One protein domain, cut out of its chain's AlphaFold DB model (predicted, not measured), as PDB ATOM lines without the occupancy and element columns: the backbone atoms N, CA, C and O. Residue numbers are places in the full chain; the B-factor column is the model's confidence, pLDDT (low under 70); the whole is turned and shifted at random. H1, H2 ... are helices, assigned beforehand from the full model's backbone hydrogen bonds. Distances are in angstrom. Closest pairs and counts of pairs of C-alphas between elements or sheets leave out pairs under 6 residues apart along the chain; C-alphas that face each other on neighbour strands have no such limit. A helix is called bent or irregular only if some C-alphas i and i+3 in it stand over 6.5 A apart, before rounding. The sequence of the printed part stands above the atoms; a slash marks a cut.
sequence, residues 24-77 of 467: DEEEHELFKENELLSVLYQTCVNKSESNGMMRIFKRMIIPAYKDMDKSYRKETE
ATOM      1  N   ASP A  24     123.113   9.843  64.589       69.19
ATOM      2  CA  ASP A  24     122.949  10.948  63.618       69.19
ATOM      3  C   ASP A  24     123.486  12.333  64.072       69.19
ATOM      4  O   ASP A  24     123.761  13.193  63.230       69.19
ATOM      5  N   GLU A  25     123.655  12.592  65.377       77.44
ATOM      6  CA  GLU A  25     124.139  13.897  65.874       77.44
ATOM      7  C   GLU A  25     125.673  14.044  65.785       77.44
ATOM      8  O   GLU A  25     126.166  15.124  65.446       77.44
ATOM      9  N   GLU A  26     126.437  12.965  65.995       77.62
ATOM     10  CA  GLU A  26     127.910  12.988  65.937       77.62
ATOM     11  C   GLU A  26     128.422  13.033  64.484       77.62
ATOM     12  O   GLU A  26     129.382  13.742  64.168       77.62
ATOM     13  N   GLU A  27     127.735  12.348  63.560       79.31
ATOM     14  CA  GLU A  27     128.015  12.445  62.119       79.31
ATOM     15  C   GLU A  27     127.873  13.891  61.609       79.31
ATOM     16  O   GLU A  27     128.673  14.367  60.799       79.31
ATOM     17  N   HIS A  28     126.898  14.636  62.140       81.25
ATOM     18  CA  HIS A  28     126.656  16.029  61.771       81.25
ATOM     19  C   HIS A  28     127.733  17.021  62.242       81.25
ATOM     20  O   HIS A  28     127.789  18.134  61.704       81.25
ATOM     21  N   GLU A  29     128.581  16.673  63.214       84.06
ATOM     22  CA  GLU A  29     129.775  17.465  63.541       84.06
ATOM     23  C   GLU A  29     130.944  17.119  62.612       84.06
ATOM     24  O   GLU A  29     131.549  18.030  62.043       84.06
ATOM     25  N   LEU A  30     131.180  15.831  62.335       85.06
ATOM     26  CA  LEU A  30     132.231  15.376  61.411       85.06
ATOM     27  C   LEU A  30     132.108  15.988  60.005       85.06
ATOM     28  O   LEU A  30     133.108  16.395  59.414       85.06
ATOM     29  N   PHE A  31     130.889  16.125  59.475       87.75
ATOM     30  CA  PHE A  31     130.668  16.753  58.164       87.75
ATOM     31  C   PHE A  31     130.871  18.279  58.147       87.75
ATOM     32  O   PHE A  31     130.958  18.860  57.064       87.75
ATOM     33  N   LYS A  32     130.962  18.940  59.311       85.69
ATOM     34  CA  LYS A  32     131.377  20.353  59.419       85.69
ATOM     35  C   LYS A  32     132.894  20.496  59.516       85.69
ATOM     36  O   LYS A  32     133.414  21.528  59.106       85.69
ATOM     37  N   GLU A  33     133.585  19.493  60.061       84.75
ATOM     38  CA  GLU A  33     135.051  19.467  60.159       84.75
ATOM     39  C   GLU A  33     135.743  19.120  58.831       84.75
ATOM     40  O   GLU A  33     136.931  19.391  58.693       84.75
ATOM     41  N   ASN A  34     135.036  18.518  57.864       86.31
ATOM     42  CA  ASN A  34     135.620  18.128  56.579       86.31
ATOM     43  C   ASN A  34     134.605  18.203  55.422       86.31
ATOM     44  O   ASN A  34     133.768  17.314  55.229       86.31
ATOM     45  N   GLU A  35     134.722  19.250  54.599       86.56
ATOM     46  CA  GLU A  35     133.847  19.485  53.442       86.56
ATOM     47  C   GLU A  35     133.955  18.368  52.384       86.56
ATOM     48  O   GLU A  35     132.949  17.984  51.787       86.56
ATOM     49  N   LEU A  36     135.138  17.771  52.188       85.69
ATOM     50  CA  LEU A  36     135.325  16.665  51.237       85.69
ATOM     51  C   LEU A  36     134.635  15.380  51.710       85.69
ATOM     52  O   LEU A  36     134.043  14.671  50.896       85.69
ATOM     53  N   LEU A  37     134.662  15.099  53.017       88.31
ATOM     54  CA  LEU A  37     133.950  13.962  53.606       88.31
ATOM     55  C   LEU A  37     132.427  14.135  53.476       88.31
ATOM     56  O   LEU A  37     131.731  13.181  53.133       88.31
ATOM     57  N   SER A  38     131.926  15.363  53.652       88.50
ATOM     58  CA  SER A  38     130.521  15.728  53.415       88.50
ATOM     59  C   SER A  38     130.107  15.562  51.942       88.50
ATOM     60  O   SER A  38     129.077  14.954  51.638       88.50
ATOM     61  N   VAL A  39     130.941  16.011  50.995       89.19
ATOM     62  CA  VAL A  39     130.703  15.816  49.551       89.19
ATOM     63  C   VAL A  39     130.720  14.331  49.174       89.19
ATOM     64  O   VAL A  39     129.877  13.892  48.386       89.19
ATOM     65  N   LEU A  40     131.628  13.536  49.748       87.88
ATOM     66  CA  LEU A  40     131.680  12.091  49.528       87.88
ATOM     67  C   LEU A  40     130.425  11.402  50.088       87.88
ATOM     68  O   LEU A  40     129.794  10.633  49.363       87.88
ATOM     69  N   TYR A  41     130.004  11.742  51.311       89.12
ATOM     70  CA  TYR A  41     128.761  11.254  51.919       89.12
ATOM     71  C   TYR A  41     127.549  11.541  51.025       89.12
ATOM     72  O   TYR A  41     126.826  10.621  50.639       89.12
ATOM     73  N   GLN A  42     127.362  12.795  50.600       86.75
ATOM     74  CA  GLN A  42     126.237  13.177  49.744       86.75
ATOM     75  C   GLN A  42     126.295  12.496  48.363       86.75
ATOM     76  O   GLN A  42     125.257  12.167  47.784       86.75
ATOM     77  N   THR A  43     127.497  12.227  47.843       87.19
ATOM     78  CA  THR A  43     127.689  11.453  46.605       87.19
ATOM     79  C   THR A  43     127.271   9.990  46.783       87.19
ATOM     80  O   THR A  43     126.667   9.420  45.873       87.19
ATOM     81  N   CYS A  44     127.523   9.391  47.950       81.94
ATOM     82  CA  CYS A  44     127.047   8.050  48.300       81.94
ATOM     83  C   CYS A  44     125.519   7.998  48.475       81.94
ATOM     84  O   CYS A  44     124.889   7.075  47.959       81.94
ATOM     85  N   VAL A  45     124.911   9.006  49.120       86.44
ATOM     86  CA  VAL A  45     123.443   9.137  49.262       86.44
ATOM     87  C   VAL A  45     122.744   9.195  47.899       86.44
ATOM     88  O   VAL A  45     121.690   8.593  47.718       86.44
ATOM     89  N   ASN A  46     123.326   9.907  46.931       83.38
ATOM     90  CA  ASN A  46     122.681  10.214  45.652       83.38
ATOM     91  C   ASN A  46     122.813   9.109  44.575       83.38
ATOM     92  O   ASN A  46     122.341   9.308  43.452       83.38
ATOM     93  N   LYS A  47     123.456   7.969  44.864       84.69
ATOM     94  CA  LYS A  47     123.589   6.836  43.923       84.69
ATOM     95  C   LYS A  47     122.405   5.861  44.003       84.69
ATOM     96  O   LYS A  47     121.742   5.752  45.027       84.69
ATOM     97  N   SER A  48     122.175   5.107  42.924       61.03
ATOM     98  CA  SER A  48     121.093   4.109  42.803       61.03
ATOM     99  C   SER A  48     121.153   2.971  43.831       61.03
ATOM    100  O   SER A  48     120.125   2.378  44.136       61.03
ATOM    101  N   GLU A  49     122.332   2.705  44.396       69.88
ATOM    102  CA  GLU A  49     122.591   1.699  45.440       69.88
ATOM    103  C   GLU A  49     122.967   2.366  46.775       69.88
ATOM    104  O   GLU A  49     123.856   1.916  47.506       69.88
ATOM    105  N   SER A  50     122.299   3.480  47.091       76.44
ATOM    106  CA  SER A  50     122.583   4.319  48.263       76.44
ATOM    107  C   SER A  50     122.699   3.527  49.568       76.44
ATOM    108  O   SER A  50     123.602   3.792  50.351       76.44
ATOM    109  N   ASN A  51     121.865   2.505  49.783       77.06
ATOM    110  CA  ASN A  51     121.878   1.688  51.002       77.06
ATOM    111  C   ASN A  51     123.175   0.874  51.189       77.06
ATOM    112  O   ASN A  51     123.662   0.751  52.313       77.06
ATOM    113  N   GLY A  52     123.743   0.322  50.109       76.12
ATOM    114  CA  GLY A  52     124.994  -0.443  50.160       76.12
ATOM    115  C   GLY A  52     126.192   0.476  50.389       76.12
ATOM    116  O   GLY A  52     126.956   0.292  51.338       76.12
ATOM    117  N   MET A  53     126.277   1.546  49.595       77.50
ATOM    118  CA  MET A  53     127.306   2.581  49.735       77.50
ATOM    119  C   MET A  53     127.258   3.265  51.110       77.50
ATOM    120  O   MET A  53     128.303   3.515  51.703       77.50
ATOM    121  N   MET A  54     126.064   3.518  51.656       83.88
ATOM    122  CA  MET A  54     125.895   4.101  52.990       83.88
ATOM    123  C   MET A  54     126.337   3.146  54.101       83.88
ATOM    124  O   MET A  54     126.957   3.585  55.067       83.88
ATOM    125  N   ARG A  55     126.089   1.835  53.958       82.12
ATOM    126  CA  ARG A  55     126.591   0.825  54.901       82.12
ATOM    127  C   ARG A  55     128.120   0.824  54.943       82.12
ATOM    128  O   ARG A  55     128.677   0.839  56.036       82.12
ATOM    129  N   ILE A  56     128.785   0.844  53.785       79.12
ATOM    130  CA  ILE A  56     130.255   0.924  53.693       79.12
ATOM    131  C   ILE A  56     130.754   2.242  54.300       79.12
ATOM    132  O   ILE A  56     131.681   2.244  55.108       79.12
ATOM    133  N   PHE A  57     130.110   3.364  53.968       85.62
ATOM    134  CA  PHE A  57     130.506   4.679  54.465       85.62
ATOM    135  C   PHE A  57     130.415   4.769  55.998       85.62
ATOM    136  O   PHE A  57     131.406   5.106  56.645       85.62
ATOM    137  N   LYS A  58     129.268   4.399  56.588       85.50
ATOM    138  CA  LYS A  58     129.062   4.415  58.045       85.50
ATOM    139  C   LYS A  58     129.923   3.382  58.788       85.50
ATOM    140  O   LYS A  58     130.386   3.681  59.881       85.50
ATOM    141  N   ARG A  59     130.173   2.190  58.223       82.81
ATOM    142  CA  ARG A  59     130.942   1.122  58.905       82.81
ATOM    143  C   ARG A  59     132.457   1.188  58.734       82.81
ATOM    144  O   ARG A  59     133.159   0.685  59.599       82.81
ATOM    145  N   MET A  60     132.963   1.737  57.632       84.75
ATOM    146  CA  MET A  60     134.401   1.715  57.325       84.75
ATOM    147  C   MET A  60     134.995   3.119  57.268       84.75
ATOM    148  O   MET A  60     136.011   3.383  57.905       84.75
ATOM    149  N   ILE A  61     134.359   4.034  56.531       86.38
ATOM    150  CA  ILE A  61     134.935   5.357  56.254       86.38
ATOM    151  C   ILE A  61     134.828   6.272  57.480       86.38
ATOM    152  O   ILE A  61     135.810   6.924  57.830       86.38
ATOM    153  N   ILE A  62     133.677   6.295  58.164       88.38
ATOM    154  CA  ILE A  62     133.503   7.106  59.378       88.38
ATOM    155  C   ILE A  62     134.426   6.634  60.520       88.38
ATOM    156  O   ILE A  62     135.142   7.488  61.041       88.38
ATOM    157  N   PRO A  63     134.507   5.336  60.890       87.69
ATOM    158  CA  PRO A  63     135.430   4.877  61.932       87.69
ATOM    159  C   PRO A  63     136.897   5.129  61.581       87.69
ATOM    160  O   PRO A  63     137.594   5.763  62.363       87.69
ATOM    161  N   ALA A  64     137.344   4.788  60.365       85.81
ATOM    162  CA  ALA A  64     138.719   5.067  59.945       85.81
ATOM    163  C   ALA A  64     139.062   6.569  60.019       85.81
ATOM    164  O   ALA A  64     140.155   6.939  60.446       85.81
ATOM    165  N   TYR A  65     138.120   7.455  59.669       86.50
ATOM    166  CA  TYR A  65     138.306   8.897  59.835       86.50
ATOM    167  C   TYR A  65     138.272   9.342  61.310       86.50
ATOM    168  O   TYR A  65     139.027  10.239  61.687       86.50
ATOM    169  N   LYS A  66     137.447   8.713  62.165       84.81
ATOM    170  CA  LYS A  66     137.433   8.926  63.626       84.81
ATOM    171  C   LYS A  66     138.717   8.439  64.314       84.81
ATOM    172  O   LYS A  66     139.084   9.048  65.319       84.81
ATOM    173  N   ASP A  67     139.419   7.460  63.747       83.00
ATOM    174  CA  ASP A  67     140.661   6.895  64.294       83.00
ATOM    175  C   ASP A  67     141.936   7.586  63.769       83.00
ATOM    176  O   ASP A  67     142.973   7.562  64.432       83.00
ATOM    177  N   MET A  68     141.875   8.277  62.621       84.06
ATOM    178  CA  MET A  68     142.983   9.115  62.140       84.06
ATOM    179  C   MET A  68     143.349  10.208  63.156       84.06
ATOM    180  O   MET A  68     142.480  10.968  63.597       84.06
ATOM    181  N   ASP A  69     144.641  10.362  63.462       77.00
ATOM    182  CA  ASP A  69     145.121  11.400  64.381       77.00
ATOM    183  C   ASP A  69     144.700  12.816  63.927       77.00
ATOM    184  O   ASP A  69     144.668  13.160  62.741       77.00
ATOM    185  N   LYS A  70     144.364  13.663  64.904       73.31
ATOM    186  CA  LYS A  70     143.840  15.025  64.714       73.31
ATOM    187  C   LYS A  70     144.846  15.971  64.050       73.31
ATOM    188  O   LYS A  70     144.442  17.037  63.583       73.31
ATOM    189  N   SER A  71     146.127  15.600  64.008       64.69
ATOM    190  CA  SER A  71     147.172  16.270  63.225       64.69
ATOM    191  C   SER A  71     146.916  16.130  61.712       64.69
ATOM    192  O   SER A  71     146.688  17.130  61.026       64.69
ATOM    193  N   TYR A  72     146.817  14.895  61.213       66.88
ATOM    194  CA  TYR A  72     146.619  14.555  59.797       66.88
ATOM    195  C   TYR A  72     145.292  15.060  59.214       66.88
ATOM    196  O   TYR A  72     145.220  15.407  58.029       66.88
ATOM    197  N   ARG A  73     144.235  15.164  60.036       68.56
ATOM    198  CA  ARG A  73     142.943  15.736  59.602       68.56
ATOM    199  C   ARG A  73     143.036  17.208  59.191       68.56
ATOM    200  O   ARG A  73     142.186  17.665  58.440       68.56
ATOM    201  N   LYS A  74     144.045  17.950  59.669       63.81
ATOM    202  CA  LYS A  74     144.225  19.380  59.363       63.81
ATOM    203  C   LYS A  74     145.162  19.627  58.180       63.81
ATOM    204  O   LYS A  74     144.903  20.522  57.382       63.81
ATOM    205  N   GLU A  75     146.205  18.813  58.004       59.66
ATOM    206  CA  GLU A  75     147.113  18.928  56.845       59.66
ATOM    207  C   GLU A  75     146.431  18.598  55.503       59.66
ATOM    208  O   GLU A  75     146.796  19.135  54.448       59.66
ATOM    209  N   THR A  76     145.400  17.751  55.526       56.50
ATOM    210  CA  THR A  76     144.628  17.381  54.329       56.50
ATOM    211  C   THR A  76     143.792  18.544  53.763       56.50
ATOM    212  O   THR A  76     143.627  18.637  52.546       56.50
ATOM    213  N   GLU A  77     143.362  19.508  54.586       56.34
ATOM    214  CA  GLU A  77     142.655  20.714  54.114       56.34
ATOM    215  C   GLU A  77     143.574  21.790  53.504       56.34
ATOM    216  O   GLU A  77     143.140  22.597  52.669       56.34
TER     217      GLU A  77
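Overview. This is residues 24 to 77 of the 467 residues of the protein "Death domain-associated protein 6" of Papilio machaon (UniProt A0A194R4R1). Two helices, H2 and H3, make a lopsided hairpin, with H3 the longer arm and the two in contact over the first part of H3. H1 turns off at a steep slant where H2 begins, and short H4 sits beyond the open end of the hairpin, past residues 67 to 72, which stick out. The printed part has 54 residues and four named helices, in the order H1, H2, H3, H4, with no named strand; the class is all helix. It is compact, with a radius of gyration of the C-alphas of 11.4 A, yet elongated, spanning 35 by 20 by 18 A.

Arrangement. Begin with H1, residues 24 to 33, and go on to H2, residues 35 to 45; they only just touch, with 3 pairs of C-alphas within 8 A, and only at the corner by their link. Their closest C-alphas are those of Phe 31 and Ser 38, 4.9 A apart, and they run opposite ways at a steep tilt of 45 degrees. Next comes H3, residues 50 to 67, which forms a helical hairpin with H2, opposite ways at a shallow tilt of 26 degrees. H3 touches H2 with residues 50 to 57 alone, and the closest C-alphas, of Cys 44 and Met 53, are 5.7 A apart. H1 and H3 are near each other. H4, residues 72 to 77, is apart from H1 and H2, and only just apart from H3, at 8.3 A. In H2 every O i to N i+4 pair is within hydrogen-bond range; the counts are 3 of 6 in H1, 12 of 14 in H3 and 1 of 2 in H4.

Along the chain. Find C-alpha 24 at (122.949, 10.948, 63.618); from there H1 runs 15.2 A to C-alpha 33. H2 runs 15.3 A from C-alpha 35 to C-alpha 45. From C-alpha 50 at (122.583, 4.319, 48.263), H3 runs 24.3 A to C-alpha 67, with a kink of 30 degrees near residue 57. H3 is irregular, but only just: C-alphas 59 and 62 are 6.53 A apart. H4 runs 9.3 A and ends at C-alpha 77, (142.655, 20.714, 54.114).

Size, cuts and confidence. Look at Ser 48 and Ser 71 for the two C-alphas farthest apart, 35.3 A. The printed part has no cut, and the three links are tight. The mean pLDDT of the printed part is 80.0; residue 24, residues 48 to 49 and residues 71 to 77 are under 70.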